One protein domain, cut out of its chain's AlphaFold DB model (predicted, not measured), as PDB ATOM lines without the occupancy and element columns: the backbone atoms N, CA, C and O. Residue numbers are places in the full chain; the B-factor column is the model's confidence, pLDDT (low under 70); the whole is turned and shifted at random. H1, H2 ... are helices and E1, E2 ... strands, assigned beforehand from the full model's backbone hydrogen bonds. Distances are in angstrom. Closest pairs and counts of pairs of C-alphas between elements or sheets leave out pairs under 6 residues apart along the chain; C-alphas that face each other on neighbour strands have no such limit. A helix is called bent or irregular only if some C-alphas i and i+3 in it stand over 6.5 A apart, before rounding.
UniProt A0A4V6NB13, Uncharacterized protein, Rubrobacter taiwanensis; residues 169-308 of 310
ATOM      1  N   ARG A 169      33.404   1.963 -36.517       84.38
ATOM      2  CA  ARG A 169      32.218   1.308 -37.073       84.38
ATOM      3  C   ARG A 169      30.946   2.039 -36.653       84.38
ATOM      4  O   ARG A 169      30.134   2.380 -37.512       84.38
ATOM      5  N   TRP A 170      30.790   2.319 -35.366       83.06
ATOM      6  CA  TRP A 170      29.624   3.029 -34.847       83.06
ATOM      7  C   TRP A 170      29.484   4.445 -35.432       83.06
ATOM      8  O   TRP A 170      28.384   4.860 -35.811       83.06
ATOM      9  N   ARG A 171      30.588   5.194 -35.567       86.75
ATOM     10  CA  ARG A 171      30.576   6.523 -36.209       86.75
ATOM     11  C   ARG A 171      30.124   6.447 -37.667       86.75
ATOM     12  O   ARG A 171      29.290   7.258 -38.075       86.75
ATOM     13  N   ARG A 172      30.603   5.448 -38.420       89.69
ATOM     14  CA  ARG A 172      30.154   5.182 -39.798       89.69
ATOM     15  C   ARG A 172      28.658   4.876 -39.861       89.69
ATOM     16  O   ARG A 172      27.978   5.415 -40.728       89.69
ATOM     17  N   GLU A 173      28.129   4.082 -38.929       90.94
ATOM     18  CA  GLU A 173      26.693   3.770 -38.861       90.94
ATOM     19  C   GLU A 173      25.841   5.029 -38.611       90.94
ATOM     20  O   GLU A 173      24.893   5.289 -39.352       90.94
ATOM     21  N   LEU A 174      26.209   5.869 -37.635       91.56
ATOM     22  CA  LEU A 174      25.507   7.135 -37.371       91.56
ATOM     23  C   LEU A 174      25.589   8.117 -38.544       91.56
ATOM     24  O   LEU A 174      24.625   8.837 -38.824       91.56
ATOM     25  N   ARG A 175      26.739   8.173 -39.222       93.25
ATOM     26  CA  ARG A 175      26.926   9.004 -40.414       93.25
ATOM     27  C   ARG A 175      26.033   8.517 -41.551       93.25
ATOM     28  O   ARG A 175      25.294   9.323 -42.108       93.25
ATOM     29  N   ALA A 176      26.036   7.217 -41.845       93.12
ATOM     30  CA  ALA A 176      25.187   6.616 -42.873       93.12
ATOM     31  C   ALA A 176      23.693   6.841 -42.581       93.12
ATOM     32  O   ALA A 176      22.930   7.219 -43.474       93.12
ATOM     33  N   GLU A 177      23.278   6.698 -41.319       94.50
ATOM     34  CA  GLU A 177      21.916   7.019 -40.885       94.50
ATOM     35  C   GLU A 177      21.591   8.498 -41.148       94.50
ATOM     36  O   GLU A 177      20.542   8.818 -41.719       94.50
ATOM     37  N   ARG A 178      22.496   9.420 -40.791       95.69
ATOM     38  CA  ARG A 178      22.284  10.851 -41.034       95.69
ATOM     39  C   ARG A 178      22.213  11.181 -42.524       95.69
ATOM     40  O   ARG A 178      21.347  11.963 -42.915       95.69
ATOM     41  N   ALA A 179      23.081  10.592 -43.341       95.00
ATOM     42  CA  ALA A 179      23.089  10.770 -44.790       95.00
ATOM     43  C   ALA A 179      21.759  10.313 -45.404       95.00
ATOM     44  O   ALA A 179      21.138  11.057 -46.161       95.00
ATOM     45  N   SER A 180      21.258   9.143 -44.996       93.69
ATOM     46  CA  SER A 180      19.942   8.643 -45.411       93.69
ATOM     47  C   SER A 180      18.814   9.626 -45.061       93.69
ATOM     48  O   SER A 180      18.002   9.973 -45.920       93.69
ATOM     49  N   GLN A 181      18.811  10.180 -43.839       94.50
ATOM     50  CA  GLN A 181      17.838  11.206 -43.441       94.50
ATOM     51  C   GLN A 181      17.908  12.456 -44.333       94.50
ATOM     52  O   GLN A 181      16.870  13.000 -44.705       94.50
ATOM     53  N   LEU A 182      19.111  12.919 -44.685       94.12
ATOM     54  CA  LEU A 182      19.289  14.083 -45.560       94.12
ATOM     55  C   LEU A 182      18.792  13.815 -46.983       94.12
ATOM     56  O   LEU A 182      18.156  14.692 -47.565       94.12
ATOM     57  N   ARG A 183      19.006  12.606 -47.516       91.56
ATOM     58  CA  ARG A 183      18.488  12.203 -48.835       91.56
ATOM     59  C   ARG A 183      16.959  12.212 -48.871       91.56
ATOM     60  O   ARG A 183      16.389  12.699 -49.840       91.56
ATOM     61  N   VAL A 184      16.301  11.753 -47.802       92.44
ATOM     62  CA  VAL A 184      14.830  11.795 -47.671       92.44
ATOM     63  C   VAL A 184      14.311  13.232 -47.567       92.44
ATOM     64  O   VAL A 184      13.312  13.577 -48.191       92.44
ATOM     65  N   VAL A 185      14.979  14.080 -46.780       92.62
ATOM     66  CA  VAL A 185      14.615  15.500 -46.618       92.62
ATOM     67  C   VAL A 185      14.824  16.286 -47.919       92.62
ATOM     68  O   VAL A 185      14.071  17.220 -48.211       92.62
ATOM     69  N   GLY A 186      15.835  15.904 -48.699       92.25
ATOM     70  CA  GLY A 186      16.177  16.510 -49.975       92.25
ATOM     71  C   GLY A 186      16.656  17.959 -49.856       92.25
ATOM     72  O   GLY A 186      16.749  18.556 -48.780       92.25
ATOM     73  N   GLU A 187      16.954  18.557 -51.006       93.94
ATOM     74  CA  GLU A 187      17.531  19.900 -51.078       93.94
ATOM     75  C   GLU A 187      16.611  20.981 -50.479       93.94
ATOM     76  O   GLU A 187      17.058  21.861 -49.737       93.94
ATOM     77  N   ALA A 188      15.311  20.909 -50.777       93.50
ATOM     78  CA  ALA A 188      14.332  21.878 -50.293       93.50
ATOM     79  C   ALA A 188      14.241  21.871 -48.761       93.50
ATOM     80  O   ALA A 188      14.243  22.932 -48.135       93.50
ATOM     81  N   GLY A 189      14.234  20.686 -48.144       95.31
ATOM     82  CA  GLY A 189      14.181  20.568 -46.693       95.31
ATOM     83  C   GLY A 189      15.468  21.037 -46.009       95.31
ATOM     84  O   GLY A 189      15.400  21.685 -44.963       95.31
ATOM     85  N   VAL A 190      16.636  20.818 -46.625       95.44
ATOM     86  CA  VAL A 190      17.910  21.380 -46.144       95.44
ATOM     87  C   VAL A 190      17.888  22.903 -46.211       95.44
ATOM     88  O   VAL A 190      18.201  23.567 -45.223       95.44
ATOM     89  N   ARG A 191      17.451  23.479 -47.334       95.06
ATOM     90  CA  ARG A 191      17.315  24.934 -47.497       95.06
ATOM     91  C   ARG A 191      16.391  25.534 -46.438       95.06
ATOM     92  O   ARG A 191      16.718  26.559 -45.837       95.06
ATOM     93  N   ASP A 192      15.268  24.878 -46.172       96.75
ATOM     94  CA  ASP A 192      14.325  25.258 -45.125       96.75
ATOM     95  C   ASP A 192      14.941  25.171 -43.725       96.75
ATOM     96  O   ASP A 192      14.740  26.067 -42.899       96.75
ATOM     97  N   GLN A 193      15.733  24.132 -43.460       97.25
ATOM     98  CA  GLN A 193      16.430  23.953 -42.193       97.25
ATOM     99  C   GLN A 193      17.490  25.039 -41.970       97.25
ATOM    100  O   GLN A 193      17.546  25.632 -40.892       97.25
ATOM    101  N   LEU A 194      18.274  25.375 -42.995       96.75
ATOM    102  CA  LEU A 194      19.248  26.467 -42.934       96.75
ATOM    103  C   LEU A 194      18.566  27.829 -42.767       96.75
ATOM    104  O   LEU A 194      19.024  28.649 -41.971       96.75
ATOM    105  N   ARG A 195      17.430  28.064 -43.438       97.19
ATOM    106  CA  ARG A 195      16.614  29.273 -43.233       97.19
ATOM    107  C   ARG A 195      16.162  29.396 -41.778       97.19
ATOM    108  O   ARG A 195      16.315  30.468 -41.202       97.19
ATOM    109  N   ARG A 196      15.659  28.308 -41.176       97.25
ATOM    110  CA  ARG A 196      15.250  28.273 -39.757       97.25
ATOM    111  C   ARG A 196      16.409  28.556 -38.820       97.25
ATOM    112  O   ARG A 196      16.261  29.373 -37.917       97.25
ATOM    113  N   ILE A 197      17.554  27.912 -39.055       97.44
ATOM    114  CA  ILE A 197      18.764  28.170 -38.281       97.44
ATOM    115  C   ILE A 197      19.064  29.661 -38.337       97.44
ATOM    116  O   ILE A 197      19.138  30.269 -37.284       97.44
ATOM    117  N   ARG A 198      19.127  30.284 -39.518       97.62
ATOM    118  CA  ARG A 198      19.471  31.710 -39.662       97.62
ATOM    119  C   ARG A 198      18.444  32.675 -39.057       97.62
ATOM    120  O   ARG A 198      18.844  33.730 -38.573       97.62
ATOM    121  N   SER A 199      17.152  32.346 -39.086       96.56
ATOM    122  CA  SER A 199      16.084  33.251 -38.635       96.56
ATOM    123  C   SER A 199      15.698  33.100 -37.164       96.56
ATOM    124  O   SER A 199      15.070  34.000 -36.611       96.56
ATOM    125  N   GLN A 200      16.037  31.981 -36.522       95.44
ATOM    126  CA  GLN A 200      15.629  31.728 -35.147       95.44
ATOM    127  C   GLN A 200      16.305  32.682 -34.155       95.44
ATOM    128  O   GLN A 200      17.515  32.904 -34.206       95.44
ATOM    129  N   THR A 201      15.535  33.163 -33.183       94.56
ATOM    130  CA  THR A 201      16.069  33.819 -31.986       94.56
ATOM    131  C   THR A 201      16.378  32.769 -30.915       94.56
ATOM    132  O   THR A 201      15.570  31.848 -30.722       94.56
ATOM    133  N   PRO A 202      17.504  32.884 -30.189       92.62
ATOM    134  CA  PRO A 202      17.779  31.997 -29.068       92.62
ATOM    135  C   PRO A 202      16.664  32.026 -28.002       92.62
ATOM    136  O   PRO A 202      16.020  33.062 -27.817       92.62
ATOM    137  N   PRO A 203      16.421  30.918 -27.273       87.12
ATOM    138  CA  PRO A 203      15.393  30.871 -26.233       87.12
ATOM    139  C   PRO A 203      15.614  31.909 -25.122       87.12
ATOM    140  O   PRO A 203      16.747  32.242 -24.767       87.12
ATOM    141  N   ARG A 204      14.527  32.375 -24.493       88.19
ATOM    142  CA  ARG A 204      14.621  33.265 -23.324       88.19
ATOM    143  C   ARG A 204      15.426  32.590 -22.207       88.19
ATOM    144  O   ARG A 204      15.196  31.427 -21.893       88.19
ATOM    145  N   GLY A 205      16.365  33.323 -21.609       90.94
ATOM    146  CA  GLY A 205      17.229  32.805 -20.540       90.94
ATOM    147  C   GLY A 205      18.369  31.895 -21.015       90.94
ATOM    148  O   GLY A 205      19.125  31.402 -20.183       90.94
ATOM    149  N   TRP A 206      18.537  31.698 -22.328       92.62
ATOM    150  CA  TRP A 206      19.661  30.944 -22.889       92.62
ATOM    151  C   TRP A 206      20.996  31.693 -22.737       92.62
ATOM    152  O   TRP A 206      21.985  31.118 -22.284       92.62
ATOM    153  N   ALA A 207      21.017  32.996 -23.036       95.06
ATOM    154  CA  ALA A 207      22.240  33.802 -23.046       95.06
ATOM    155  C   ALA A 207      23.027  33.823 -21.715       95.06
ATOM    156  O   ALA A 207      24.228  33.567 -21.780       95.06
ATOM    157  N   PRO A 208      22.412  34.003 -20.523       95.00
ATOM    158  CA  PRO A 208      23.154  34.086 -19.263       95.00
ATOM    159  C   PRO A 208      24.104  32.916 -19.009       95.00
ATOM    160  O   PRO A 208      25.245  33.108 -18.590       95.00
ATOM    161  N   TYR A 209      23.641  31.686 -19.248       94.62
ATOM    162  CA  TYR A 209      24.464  30.496 -19.046       94.62
ATOM    163  C   TYR A 209      25.609  30.430 -20.062       94.62
ATOM    164  O   TYR A 209      26.768  30.255 -19.681       94.62
ATOM    165  N   HIS A 210      25.300  30.601 -21.349       95.19
ATOM    166  CA  HIS A 210      26.301  30.432 -22.396       95.19
ATOM    167  C   HIS A 210      27.319  31.571 -22.442       95.19
ATOM    168  O   HIS A 210      28.498  31.310 -22.666       95.19
ATOM    169  N   ARG A 211      26.915  32.807 -22.144       97.56
ATOM    170  CA  ARG A 211      27.823  33.949 -22.028       97.56
ATOM    171  C   ARG A 211      28.810  33.764 -20.879       97.56
ATOM    172  O   ARG A 211      29.997  33.971 -21.085       97.56
ATOM    173  N   ARG A 212      28.388  33.236 -19.720       96.56
ATOM    174  CA  ARG A 212      29.336  32.853 -18.652       96.56
ATOM    175  C   ARG A 212      30.331  31.775 -19.090       96.56
ATOM    176  O   ARG A 212      31.491  31.830 -18.700       96.56
ATOM    177  N   ARG A 213      29.896  30.793 -19.888       95.62
ATOM    178  CA  ARG A 213      30.749  29.668 -20.317       95.62
ATOM    179  C   ARG A 213      31.669  30.011 -21.496       95.62
ATOM    180  O   ARG A 213      32.764  29.462 -21.589       95.62
ATOM    181  N   HIS A 214      31.229  30.872 -22.413       97.12
ATOM    182  CA  HIS A 214      31.878  31.090 -23.713       97.12
ATOM    183  C   HIS A 214      32.157  32.561 -24.045       97.12
ATOM    184  O   HIS A 214      32.984  32.829 -24.918       97.12
ATOM    185  N   GLY A 215      31.514  33.506 -23.354       96.31
ATOM    186  CA  GLY A 215      31.569  34.941 -23.650       96.31
ATOM    187  C   GLY A 215      32.984  35.512 -23.642       96.31
ATOM    188  O   GLY A 215      33.325  36.267 -24.545       96.31
ATOM    189  N   GLY A 216      33.849  35.051 -22.730       97.25
ATOM    190  CA  GLY A 216      35.231  35.535 -22.632       97.25
ATOM    191  C   GLY A 216      36.044  35.377 -23.924       97.25
ATOM    192  O   GLY A 216      36.719  36.307 -24.341       97.25
ATOM    193  N   ARG A 217      35.933  34.240 -24.630       96.50
ATOM    194  CA  ARG A 217      36.631  34.056 -25.924       96.50
ATOM    195  C   ARG A 217      35.958  34.771 -27.085       96.50
ATOM    196  O   ARG A 217      36.587  34.961 -28.121       96.50
ATOM    197  N   LEU A 218      34.681  35.103 -26.934       97.50
ATOM    198  CA  LEU A 218      33.892  35.810 -27.936       97.50
ATOM    199  C   LEU A 218      34.003  37.334 -27.790       97.50
ATOM    200  O   LEU A 218      33.574  38.039 -28.697       97.50
ATOM    201  N   GLY A 219      34.573  37.830 -26.685       97.50
ATOM    202  CA  GLY A 219      34.583  39.257 -26.357       97.50
ATOM    203  C   GLY A 219      33.193  39.788 -25.998       97.50
ATOM    204  O   GLY A 219      32.862  40.909 -26.363       97.50
ATOM    205  N   ALA A 220      32.350  38.965 -25.365       97.88
ATOM    206  CA  ALA A 220      31.031  39.375 -24.883       97.88
ATOM    207  C   ALA A 220      31.016  39.441 -23.354       97.88
ATOM    208  O   ALA A 220      31.148  38.408 -22.686       97.88
ATOM    209  N   GLU A 221      30.810  40.638 -22.812       97.75
ATOM    210  CA  GLU A 221      30.789  40.902 -21.372       97.75
ATOM    211  C   GLU A 221      29.359  40.824 -20.820       97.75
ATOM    212  O   GLU A 221      29.122  40.323 -19.712       97.75
ATOM    213  N   THR A 222      28.392  41.222 -21.649       98.19
ATOM    214  CA  THR A 222      26.957  41.231 -21.345       98.19
ATOM    215  C   THR A 222      26.186  40.146 -22.103       98.19
ATOM    216  O   THR A 222      26.633  39.613 -23.125       98.19
ATOM    217  N   ASP A 223      24.998  39.793 -21.599       97.81
ATOM    218  CA  ASP A 223      24.121  38.820 -22.262       97.81
ATOM    219  C   ASP A 223      23.605  39.375 -23.607       97.81
ATOM    220  O   ASP A 223      23.453  38.627 -24.577       97.81
ATOM    221  N   GLU A 224      23.406  40.691 -23.688       98.00
ATOM    222  CA  GLU A 224      23.000  41.439 -24.877       98.00
ATOM    223  C   GLU A 224      24.072  41.403 -25.972       98.00
ATOM    224  O   GLU A 224      23.763  41.106 -27.129       98.00
ATOM    225  N   GLU A 225      25.341  41.645 -25.629       98.25
ATOM    226  CA  GLU A 225      26.457  41.526 -26.575       98.25
ATOM    227  C   GLU A 225      26.604  40.103 -27.092       98.25
ATOM    228  O   GLU A 225      26.786  39.893 -28.292       98.25
ATOM    229  N   TYR A 226      26.476  39.116 -26.207       98.25
ATOM    230  CA  TYR A 226      26.537  37.716 -26.594       98.25
ATOM    231  C   TYR A 226      25.416  37.361 -27.584       98.25
ATOM    232  O   TYR A 226      25.678  36.762 -28.629       98.25
ATOM    233  N   LEU A 227      24.173  37.783 -27.315       97.94
ATOM    234  CA  LEU A 227      23.055  37.612 -28.250       97.94
ATOM    235  C   LEU A 227      23.295  38.347 -29.574       97.94
ATOM    236  O   LEU A 227      23.023  37.786 -30.637       97.94
ATOM    237  N   ARG A 228      23.845  39.565 -29.536       98.19
ATOM    238  CA  ARG A 228      24.206  40.326 -30.739       98.19
ATOM    239  C   ARG A 228      25.210  39.561 -31.600       98.19
ATOM    240  O   ARG A 228      24.989  39.448 -32.804       98.19
ATOM    241  N   LEU A 229      26.258  38.989 -31.002       98.31
ATOM    242  CA  LEU A 229      27.252  38.179 -31.715       98.31
ATOM    243  C   LEU A 229      26.634  36.923 -32.338       98.31
ATOM    244  O   LEU A 229      26.926  36.613 -33.492       98.31
ATOM    245  N   VAL A 230      25.735  36.238 -31.625       98.25
ATOM    246  CA  VAL A 230      24.999  35.079 -32.159       98.25
ATOM    247  C   VAL A 230      24.183  35.485 -33.386       98.25
ATOM    248  O   VAL A 230      24.261  34.839 -34.430       98.25
ATOM    249  N   MET A 231      23.425  36.580 -33.298       98.12
ATOM    250  CA  MET A 231      22.605  37.050 -34.417       98.12
ATOM    251  C   MET A 231      23.453  37.545 -35.595       98.12
ATOM    252  O   MET A 231      23.085  37.315 -36.747       98.12
ATOM    253  N   GLN A 232      24.596  38.185 -35.332       98.12
ATOM    254  CA  GLN A 232      25.549  38.593 -36.365       98.12
ATOM    255  C   GLN A 232      26.142  37.373 -37.078       98.12
ATOM    256  O   GLN A 232      26.129  37.330 -38.307       98.12
ATOM    257  N   HIS A 233      26.584  36.361 -36.324       98.31
ATOM    258  CA  HIS A 233      27.102  35.098 -36.860       98.31
ATOM    259  C   HIS A 233      26.111  34.451 -37.826       98.31
ATOM    260  O   HIS A 233      26.450  34.154 -38.966       98.31
ATOM    261  N   LYS A 234      24.844  34.331 -37.415       98.06
ATOM    262  CA  LYS A 234      23.764  33.710 -38.205       98.06
ATOM    263  C   LYS A 234      23.459  34.444 -39.516       98.06
ATOM    264  O   LYS A 234      22.893  33.852 -40.436       98.06
ATOM    265  N   ARG A 235      23.833  35.722 -39.623       97.69
ATOM    266  CA  ARG A 235      23.645  36.544 -40.827       97.69
ATOM    267  C   ARG A 235      24.829  36.496 -41.790       97.69
ATOM    268  O   ARG A 235      24.663  36.932 -42.927       97.69
ATOM    269  N   ARG A 236      25.983  35.942 -41.398       97.06
ATOM    270  CA  ARG A 236      27.172  35.901 -42.263       97.06
ATOM    271  C   ARG A 236      26.904  35.113 -43.558       97.06
ATOM    272  O   ARG A 236      26.133  34.142 -43.541       97.06
ATOM    273  N   PRO A 237      27.471  35.538 -44.700       95.00
ATOM    274  CA  PRO A 237      27.238  34.881 -45.985       95.00
ATOM    275  C   PRO A 237      28.027  33.570 -46.130       95.00
ATOM    276  O   PRO A 237      27.505  32.617 -46.703       95.00
ATOM    277  N   ASN A 238      29.224  33.491 -45.542       93.69
ATOM    278  CA  ASN A 238      30.206  32.428 -45.789       93.69
ATOM    279  C   ASN A 238      30.283  31.417 -44.635       93.69
ATOM    280  O   ASN A 238      31.358  31.084 -44.149       93.69
ATOM    281  N   LEU A 239      29.126  30.961 -44.157       97.00
ATOM    282  CA  LEU A 239      29.069  29.951 -43.100       97.00
ATOM    283  C   LEU A 239      29.234  28.549 -43.690       97.00
ATOM    284  O   LEU A 239      28.578  28.213 -44.680       97.00
ATOM    285  N   ARG A 240      30.040  27.717 -43.031       97.19
ATOM    286  CA  ARG A 240      30.113  26.273 -43.274       97.19
ATOM    287  C   ARG A 240      29.112  25.556 -42.386       97.19
ATOM    288  O   ARG A 240      28.945  25.909 -41.217       97.19
ATOM    289  N   TYR A 241      28.443  24.553 -42.938       97.81
ATOM    290  CA  TYR A 241      27.388  23.822 -42.248       97.81
ATOM    291  C   TYR A 241      27.762  22.352 -42.168       97.81
ATOM    292  O   TYR A 241      28.004  21.715 -43.186       97.81
ATOM    293  N   PHE A 242      27.749  21.814 -40.960       97.75
ATOM    294  CA  PHE A 242      28.003  20.408 -40.694       97.75
ATOM    295  C   PHE A 242      26.820  19.832 -39.944       97.75
ATOM    296  O   PHE A 242      26.260  20.500 -39.074       97.75
ATOM    297  N   THR A 243      26.442  18.594 -40.233       98.12
ATOM    298  CA  THR A 243      25.386  17.912 -39.487       98.12
ATOM    299  C   THR A 243      25.766  16.480 -39.159       98.12
ATOM    300  O   THR A 243      26.482  15.818 -39.902       98.12
ATOM    301  N   PHE A 244      25.299  16.010 -38.009       97.00
ATOM    302  CA  PHE A 244      25.592  14.678 -37.495       97.00
ATOM    303  C   PHE A 244      24.473  14.210 -36.558       97.00
ATOM    304  O   PHE A 244      23.638  15.003 -36.105       97.00
ATOM    305  N   LEU A 245      24.474  12.914 -36.251       94.62
ATOM    306  CA  LEU A 245      23.709  12.361 -35.137       94.62
ATOM    307  C   LEU A 245      24.609  12.281 -33.909       94.62
ATOM    308  O   LEU A 245      25.696  11.700 -33.948       94.62
ATOM    309  N   ARG A 246      24.159  12.872 -32.804       91.12
ATOM    310  CA  ARG A 246      24.877  12.793 -31.532       91.12
ATOM    311  C   ARG A 246      24.811  11.365 -30.993       91.12
ATOM    312  O   ARG A 246      23.722  10.851 -30.774       91.12
ATOM    313  N   ALA A 247      25.962  10.762 -30.699       84.94
ATOM    314  CA  ALA A 247      26.044   9.358 -30.290       84.94
ATOM    315  C   ALA A 247      25.145   8.996 -29.095       84.94
ATOM    316  O   ALA A 247      24.508   7.949 -29.093       84.94
ATOM    317  N   ARG A 248      25.042   9.888 -28.101       80.69
ATOM    318  CA  ARG A 248      24.303   9.631 -26.854       80.69
ATOM    319  C   ARG A 248      22.804   9.380 -27.046       80.69
ATOM    320  O   ARG A 248      22.228   8.599 -26.294       80.69
ATOM    321  N   ASP A 249      22.161  10.112 -27.947       83.25
ATOM    322  CA  ASP A 249      20.695  10.175 -28.040       83.25
ATOM    323  C   ASP A 249      20.169  10.294 -29.474       83.25
ATOM    324  O   ASP A 249      18.986  10.555 -29.679       83.25
ATOM    325  N   ARG A 250      21.054  10.139 -30.463       89.62
ATOM    326  CA  ARG A 250      20.776  10.347 -31.888       89.62
ATOM    327  C   ARG A 250      20.088  11.689 -32.171       89.62
ATOM    328  O   ARG A 250      19.326  11.817 -33.128       89.62
ATOM    329  N   ALA A 251      20.341  12.718 -31.356       90.88
ATOM    330  CA  ALA A 251      19.852  14.056 -31.659       90.88
ATOM    331  C   ALA A 251      20.488  14.549 -32.964       90.88
ATOM    332  O   ALA A 251      21.702  14.435 -33.152       90.88
ATOM    333  N   ARG A 252      19.666  15.113 -33.852       97.56
ATOM    334  CA  ARG A 252      20.122  15.734 -35.095       97.56
ATOM    335  C   ARG A 252      20.749  17.076 -34.756       97.56
ATOM    336  O   ARG A 252      20.058  17.996 -34.316       97.56
ATOM    337  N   MET A 253      22.058  17.167 -34.928       98.00
ATOM    338  CA  MET A 253      22.834  18.351 -34.588       98.00
ATOM    339  C   MET A 253      23.341  19.032 -35.851       98.00
ATOM    340  O   MET A 253      23.590  18.387 -36.870       98.00
ATOM    341  N   TRP A 254      23.500  20.345 -35.755       98.38
ATOM    342  CA  TRP A 254      24.132  21.184 -36.758       98.38
ATOM    343  C   TRP A 254      25.233  22.011 -36.109       98.38
ATOM    344  O   TRP A 254      25.006  22.620 -35.062       98.38
ATOM    345  N   TYR A 255      26.396  22.066 -36.747       98.25
ATOM    346  CA  TYR A 255      27.420  23.070 -36.489       98.25
ATOM    347  C   TYR A 255      27.464  24.051 -37.647       98.25
ATOM    348  O   TYR A 255      27.545  23.661 -38.809       98.25
ATOM    349  N   VAL A 256      27.389  25.333 -37.309       98.38
ATOM    350  CA  VAL A 256      27.476  26.442 -38.251       98.38
ATOM    351  C   VAL A 256      28.735  27.217 -37.914       98.38
ATOM    352  O   VAL A 256      28.757  27.950 -36.922       98.38
ATOM    353  N   ALA A 257      29.782  27.002 -38.698       98.19
ATOM    354  CA  ALA A 257      31.106  27.554 -38.464       98.19
ATOM    355  C   ALA A 257      31.369  28.747 -39.388       98.19
ATOM    356  O   ALA A 257      30.970  28.744 -40.550       98.19
ATOM    357  N   ASP A 258      32.051  29.754 -38.858       98.06
ATOM    358  CA  ASP A 258      32.602  30.871 -39.619       98.06
ATOM    359  C   ASP A 258      34.124  30.796 -39.549       98.06
ATOM    360  O   ASP A 258      34.697  30.892 -38.462       98.06
ATOM    361  N   GLU A 259      34.773  30.601 -40.694       96.69
ATOM    362  CA  GLU A 259      36.225  30.392 -40.754       96.69
ATOM    363  C   GLU A 259      37.015  31.647 -40.397       96.69
ATOM    364  O   GLU A 259      38.075  31.552 -39.786       96.69
ATOM    365  N   GLU A 260      36.469  32.823 -40.708       96.88
ATOM    366  CA  GLU A 260      37.129  34.103 -40.455       96.88
ATOM    367  C   GLU A 260      37.184  34.431 -38.959       96.88
ATOM    368  O   GLU A 260      38.229  34.803 -38.435       96.88
ATOM    369  N   THR A 261      36.066  34.279 -38.239       97.31
ATOM    370  CA  THR A 261      36.018  34.606 -36.803       97.31
ATOM    371  C   THR A 261      36.318  33.422 -35.889       97.31
ATOM    372  O   THR A 261      36.387  33.597 -34.667       97.31
ATOM    373  N   GLY A 262      36.425  32.212 -36.440       97.75
ATOM    374  CA  GLY A 262      36.555  30.979 -35.668       97.75
ATOM    375  C   GLY A 262      35.295  30.603 -34.883       97.75
ATOM    376  O   GLY A 262      35.351  29.706 -34.047       97.75
ATOM    377  N   ASN A 263      34.171  31.300 -35.070       98.56
ATOM    378  CA  ASN A 263      32.969  31.110 -34.260       98.56
ATOM    379  C   ASN A 263      32.151  29.906 -34.740       98.56
ATOM    380  O   ASN A 263      32.022  29.656 -35.937       98.56
ATOM    381  N   VAL A 264      31.535  29.192 -33.798       98.56
ATOM    382  CA  VAL A 264      30.700  28.019 -34.066       98.56
ATOM    383  C   VAL A 264      29.380  28.132 -33.309       98.56
ATOM    384  O   VAL A 264      29.351  28.241 -32.082       98.56
ATOM    385  N   LEU A 265      28.270  28.050 -34.042       98.56
ATOM    386  CA  LEU A 265      26.930  27.867 -33.485       98.56
ATOM    387  C   LEU A 265      26.554  26.388 -33.550       98.56
ATOM    388  O   LEU A 265      26.542  25.791 -34.624       98.56
ATOM    389  N   GLN A 266      26.198  25.815 -32.405       98.12
ATOM    390  CA  GLN A 266      25.542  24.518 -32.320       98.12
ATOM    391  C   GLN A 266      24.036  24.707 -32.336       98.12
ATOM    392  O   GLN A 266      23.491  25.446 -31.516       98.12
ATOM    393  N   TYR A 267      23.361  23.979 -33.208       98.31
ATOM    394  CA  TYR A 267      21.915  23.975 -33.313       98.31
ATOM    395  C   TYR A 267      21.387  22.545 -33.195       98.31
ATOM    396  O   TYR A 267      21.875  21.627 -33.853       98.31
ATOM    397  N   ASN A 268      20.391  22.346 -32.336       97.19
ATOM    398  CA  ASN A 268      19.728  21.063 -32.144       97.19
ATOM    399  C   ASN A 268      18.445  21.046 -32.978       97.19
ATOM    400  O   ASN A 268      17.445  21.673 -32.620       97.19
ATOM    401  N   GLU A 269      18.471  20.320 -34.092       97.31
ATOM    402  CA  GLU A 269      17.338  20.205 -35.008       97.31
ATOM    403  C   GLU A 269      16.172  19.451 -34.380       97.31
ATOM    404  O   GLU A 269      15.026  19.878 -34.533       97.31
ATOM    405  N   SER A 270      16.449  18.390 -33.617       92.25
ATOM    406  CA  SER A 270      15.412  17.614 -32.931       92.25
ATOM    407  C   SER A 270      14.579  18.483 -31.982       92.25
ATOM    408  O   SER A 270      13.372  18.285 -31.867       92.25
ATOM    409  N   GLN A 271      15.203  19.472 -31.337       92.75
ATOM    410  CA  GLN A 271      14.547  20.397 -30.405       92.75
ATOM    411  C   GLN A 271      14.227  21.769 -31.008       92.75
ATOM    412  O   GLN A 271      13.667  22.615 -30.312       92.75
ATOM    413  N   LYS A 272      14.587  21.998 -32.275       94.25
ATOM    414  CA  LYS A 272      14.415  23.269 -32.989       94.25
ATOM    415  C   LYS A 272      14.941  24.475 -32.196       94.25
ATOM    416  O   LYS A 272      14.218  25.452 -31.987       94.25
ATOM    417  N   ARG A 273      16.174  24.380 -31.681       95.50
ATOM    418  CA  ARG A 273      16.791  25.470 -30.910       95.50
ATOM    419  C   ARG A 273      18.300  25.563 -31.036       95.50
ATOM    420  O   ARG A 273      18.987  24.551 -31.170       95.50
ATOM    421  N   ASP A 274      18.790  26.790 -30.886       96.75
ATOM    422  CA  ASP A 274      20.201  27.060 -30.634       96.75
ATOM    423  C   ASP A 274      20.615  26.351 -29.336       96.75
ATOM    424  O   ASP A 274      19.942  26.449 -28.305       96.75
ATOM    425  N   TRP A 275      21.689  25.573 -29.416       95.12
ATOM    426  CA  TRP A 275      22.186  24.747 -28.322       95.12
ATOM    427  C   TRP A 275      23.379  25.394 -27.625       95.12
ATOM    428  O   TRP A 275      23.394  25.441 -26.404       95.12
ATOM    429  N   SER A 276      24.359  25.916 -28.368       96.75
ATOM    430  CA  SER A 276      25.505  26.658 -27.818       96.75
ATOM    431  C   SER A 276      26.137  27.553 -28.885       96.75
ATOM    432  O   SER A 276      26.007  27.259 -30.066       96.75
ATOM    433  N   PHE A 277      26.842  28.614 -28.495       98.44
ATOM    434  CA  PHE A 277      27.646  29.439 -29.400       98.44
ATOM    435  C   PHE A 277      29.003  29.729 -28.754       98.44
ATOM    436  O   PHE A 277      29.083  30.111 -27.590       98.44
ATOM    437  N   PHE A 278      30.092  29.441 -29.459       98.25
ATOM    438  CA  PHE A 278      31.423  29.445 -28.855       98.25
ATOM    439  C   PHE A 278      32.523  29.612 -29.903       98.25
ATOM    440  O   PHE A 278      32.291  29.448 -31.097       98.25
ATOM    441  N   ARG A 279      33.735  29.912 -29.429       98.31
ATOM    442  CA  ARG A 279      34.960  29.963 -30.233       98.31
ATOM    443  C   ARG A 279      35.934  28.873 -29.752       98.31
ATOM    444  O   ARG A 279      36.466  29.000 -28.634       98.31
ATOM    445  N   PRO A 280      36.126  27.763 -30.497       96.81
ATOM    446  CA  PRO A 280      37.210  26.821 -30.216       96.81
ATOM    447  C   PRO A 280      38.569  27.536 -30.208       96.81
ATOM    448  O   PRO A 280      38.711  28.617 -30.770       96.81
ATOM    449  N   ARG A 281      39.569  26.951 -29.532       95.75
ATOM    450  CA  ARG A 281      40.940  27.506 -29.547       95.75
ATOM    451  C   ARG A 281      41.549  27.449 -30.947       95.75
ATOM    452  O   ARG A 281      42.231  28.378 -31.346       95.75
ATOM    453  N   ASP A 282      41.271  26.360 -31.650       96.56
ATOM    454  CA  ASP A 282      41.679  26.114 -33.022       96.56
ATOM    455  C   ASP A 282      40.458  25.562 -33.763       96.56
ATOM    456  O   ASP A 282      39.936  24.494 -33.418       96.56
ATOM    457  N   LEU A 283      39.963  26.328 -34.737       95.38
ATOM    458  CA  LEU A 283      38.815  25.922 -35.537       95.38
ATOM    459  C   LEU A 283      39.149  24.702 -36.402       95.38
ATOM    460  O   LEU A 283      38.324  23.802 -36.500       95.38
ATOM    461  N   ASN A 284      40.342  24.637 -36.990       93.94
ATOM    462  CA  ASN A 284      40.729  23.550 -37.885       93.94
ATOM    463  C   ASN A 284      40.893  22.238 -37.130       93.94
ATOM    464  O   ASN A 284      40.426  21.211 -37.610       93.94
ATOM    465  N   SER A 285      41.482  22.269 -35.934       94.00
ATOM    466  CA  SER A 285      41.528  21.096 -35.056       94.00
ATOM    467  C   SER A 285      40.121  20.661 -34.621       94.00
ATOM    468  O   SER A 285      39.785  19.479 -34.703       94.00
ATOM    469  N   PHE A 286      39.255  21.611 -34.240       94.19
ATOM    470  CA  PHE A 286      37.865  21.310 -33.883       94.19
ATOM    471  C   PHE A 286      37.101  20.659 -35.041       94.19
ATOM    472  O   PHE A 286      36.474  19.619 -34.855       94.19
ATOM    473  N   LEU A 287      37.181  21.242 -36.236       91.44
ATOM    474  CA  LEU A 287      36.598  20.684 -37.446       91.44
ATOM    475  C   LEU A 287      37.236  19.317 -37.767       91.44
ATOM    476  O   LEU A 287      36.535  18.333 -37.955       91.44
ATOM    477  N   GLY A 288      38.559  19.199 -37.694       89.75
ATOM    478  CA  GLY A 288      39.295  17.951 -37.902       89.75
ATOM    479  C   GLY A 288      38.825  16.791 -37.018       89.75
ATOM    480  O   GLY A 288      38.745  15.661 -37.492       89.75
ATOM    481  N   SER A 289      38.429  17.064 -35.770       88.06
ATOM    482  CA  SER A 289      37.886  16.045 -34.852       88.06
ATOM    483  C   SER A 289      36.546  15.442 -35.301       88.06
ATOM    484  O   SER A 289      36.141  14.389 -34.810       88.06
ATOM    485  N   GLY A 290      35.850  16.111 -36.221       85.06
ATOM    486  CA  GLY A 290      34.605  15.651 -36.819       85.06
ATOM    487  C   GLY A 290      34.770  14.819 -38.089       85.06
ATOM    488  O   GLY A 290      33.763  14.300 -38.583       85.06
ATOM    489  N   ARG A 291      35.992  14.705 -38.633       80.31
ATOM    490  CA  ARG A 291      36.251  13.952 -39.869       80.31
ATOM    491  C   ARG A 291      35.779  12.507 -39.736       80.31
ATOM    492  O   ARG A 291      35.943  11.886 -38.686       80.31
ATOM    493  N   GLY A 292      35.139  11.987 -40.779       78.38
ATOM    494  CA  GLY A 292      34.547  10.643 -40.775       78.38
ATOM    495  C   GLY A 292      33.269  10.486 -39.930       78.38
ATOM    496  O   GLY A 292      32.657   9.419 -39.952       78.38
ATOM    497  N   TRP A 293      32.821  11.531 -39.220       86.31
ATOM    498  CA  TRP A 293      31.559  11.537 -38.466       86.31
ATOM    499  C   TRP A 293      30.563  12.595 -38.969       86.31
ATOM    500  O   TRP A 293      29.365  12.316 -39.060       86.31
ATOM    501  N   TRP A 294      30.999  13.812 -39.307       93.75
ATOM    502  CA  TRP A 294      30.075  14.877 -39.726       93.75
ATOM    503  C   TRP A 294      29.869  14.893 -41.233       93.75
ATOM    504  O   TRP A 294      30.779  14.581 -41.984       93.75
ATOM    505  N   ILE A 295      28.687  15.301 -41.678       96.12
ATOM    506  CA  ILE A 295      28.401  15.530 -43.095       96.12
ATOM    507  C   ILE A 295      28.462  17.031 -43.333       96.12
ATOM    508  O   ILE A 295      27.699  17.780 -42.710       96.12
ATOM    509  N   GLU A 296      29.361  17.472 -44.209       96.81
ATOM    510  CA  GLU A 296      29.417  18.872 -44.615       96.81
ATOM    511  C   GLU A 296      28.373  19.148 -45.703       96.81
ATOM    512  O   GLU A 296      28.196  18.383 -46.649       96.81
ATOM    513  N   ILE A 297      27.665  20.266 -45.564       96.62
ATOM    514  CA  ILE A 297      26.621  20.706 -46.484       96.62
ATOM    515  C   ILE A 297      27.172  21.875 -47.297       96.62
ATOM    516  O   ILE A 297      27.293  22.997 -46.796       96.62
ATOM    517  N   LYS A 298      27.515  21.613 -48.559       94.56
ATOM    518  CA  LYS A 298      28.139  22.586 -49.465       94.56
ATOM    519  C   LYS A 298      27.107  23.151 -50.427       94.56
ATOM    520  O   LYS A 298      26.278  22.424 -50.962       94.56
ATOM    521  N   LYS A 299      27.163  24.456 -50.684       91.38
ATOM    522  CA  LYS A 299      26.365  25.080 -51.743       91.38
ATOM    523  C   LYS A 299      27.199  25.140 -53.022       91.38
ATOM    524  O   LYS A 299      28.195  25.857 -53.051       91.38
ATOM    525  N   ARG A 300      26.792  24.425 -54.074       90.94
ATOM    526  CA  ARG A 300      27.406  24.497 -55.410       90.94
ATOM    527  C   ARG A 300      26.395  25.082 -56.395       90.94
ATOM    528  O   ARG A 300      25.497  24.404 -56.892       90.94
ATOM    529  N   GLY A 301      26.502  26.392 -56.624       89.69
ATOM    530  CA  GLY A 301      25.546  27.140 -57.444       89.69
ATOM    531  C   GLY A 301      24.132  27.124 -56.836       89.69
ATOM    532  O   GLY A 301      23.968  27.556 -55.686       89.69
ATOM    533  N   PRO A 302      23.097  26.667 -57.572       86.25
ATOM    534  CA  PRO A 302      21.737  26.587 -57.045       86.25
ATOM    535  C   PRO A 302      21.502  25.365 -56.149       86.25
ATOM    536  O   PRO A 302      20.523  25.376 -55.407       86.25
ATOM    537  N   ARG A 303      22.372  24.345 -56.210       87.69
ATOM    538  CA  ARG A 303      22.192  23.056 -55.531       87.69
ATOM    539  C   ARG A 303      22.967  22.982 -54.219       87.69
ATOM    540  O   ARG A 303      23.990  23.649 -54.036       87.69
ATOM    541  N   TRP A 304      22.478  22.132 -53.323       89.50
ATOM    542  CA  TRP A 304      23.206  21.716 -52.128       89.50
ATOM    543  C   TRP A 304      23.762  20.310 -52.326       89.50
ATOM    544  O   TRP A 304      23.051  19.418 -52.782       89.50
ATOM    545  N   GLU A 305      25.025  20.130 -51.967       91.31
ATOM    546  CA  GLU A 305      25.738  18.861 -52.007       91.31
ATOM    547  C   GLU A 305      26.082  18.413 -50.587       91.31
ATOM    548  O   GLU A 305      26.379  19.230 -49.709       91.31
ATOM    549  N   PHE A 306      26.028  17.101 -50.383       91.69
ATOM    550  CA  PHE A 306      26.367  16.438 -49.133       91.69
ATOM    551  C   PHE A 306      27.756  15.840 -49.295       91.69
ATOM    552  O   PHE A 306      27.920  14.850 -50.004       91.69
ATOM    553  N   ASP A 307      28.754  16.462 -48.683       90.00
ATOM    554  CA  ASP A 307      30.089  15.889 -48.656       90.00
ATOM    555  C   ASP A 307      30.133  14.815 -47.564       90.00
ATOM    556  O   ASP A 307      30.276  15.093 -46.369       90.00
ATOM    557  N   GLU A 308      29.916  13.579 -48.010       80.81
ATOM    558  CA  GLU A 308      29.970  12.371 -47.197       80.81
ATOM    559  C   GLU A 308      31.398  11.831 -47.036       80.81
ATOM    560  O   GLU A 308      31.566  10.856 -46.302       80.81
TER     561      GLU A 308
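Overview. This is residues 169 to 308 of the 310 residues of an uncharacterized protein of Rubrobacter taiwanensis (UniProt A0A4V6NB13). A strongly twisted sheet of six strands curls round H1b, the second arm of the long bent helix H1, while H1a runs off about perpendicular to it and H3 crosses E4, E3 and E2 on the same face. H2 packs on the edge strand E4 and on H3, and the short helix H4 only grazes the sheet. The printed part has 140 residues, with four named helices and six named strands in the order H1 H2 H3 E1 E2 E3 E4 H4 E5 E6. The sheet's order is E4 E3 E2 E1 E5 E6, antiparallel throughout; the class is mixed, helices and strands, in two layers, H1a, H1b and H3 on one face of the sheet. The whole is compact, with a radius of gyration of the C-alphas of 14.9 A and spans of 41 by 32 by 27 A.

Arrangement. E1, residues 239 to 245, E2, residues 252 to 258, E3, residues 264 to 268, and E4, residues 273 to 278, form a meander, each strand the antiparallel neighbour of the one before. N 242 and O 255 are 2.8 A apart across E1 and E2, N 265 and O 256 2.9 A across E2 and E3, and N 266 and O 276 2.8 A across E3 and E4. E5, residues 295 to 300, is the antiparallel neighbour of E1, with N 297 and O 241 at 2.8 A. E5 forms a hairpin with E6, residues 303 to 307, with N 305 and O 298 at 2.8 A. H1, residues 169 to 199, was assigned as one helix by its hydrogen bonds but is bent: C-alphas 184 and 187 are 9.2 A apart. Its arms, H1a up to residue 184 and H1b from residue 187, stand at 82 degrees, about perpendicular. H1a is on the sheet; its closest C-alphas to E1 are those of Leu 174 and Leu 245, 6.0 A apart. H3, residues 223 to 235, runs across the strands, at 78 degrees to E4 on the local plane and at a height over the sheet of 10.1 A. H1b and H3 touch only at their ends, the closest C-alphas being those of Arg 198 and Lys 234, 5.0 A apart. H2, residues 206 to 218, is irregular, with C-alphas 213 and 216 7.7 A apart; it touches H3, closest at C-alphas 207 and 223, 5.4 A. H4, residues 283 to 288, only grazes the sheet with residues 283 to 287. Every O i to N i+4 pair is within hydrogen-bond range in H1a, H1b, H3 and H4, and 7 of 9 are in H2.

Along the chain. H1a begins at C-alpha 169, (32.218, 1.308, -37.073), and is 22.9 A long; H1b is 18.3 A, H3 18.7 A and H2 15.9 A. E1 is 20.0 A and E2 20.1 A long. E6 ends at C-alpha 307, (30.089, 15.889, -48.656).

Size, cuts and confidence. The two C-alphas farthest apart are those of Arg 169 and Thr 222, 43.2 A. The printed part has no cut and no long link. The mean pLDDT of the printed part is 94.3, and no printed residue is under 70.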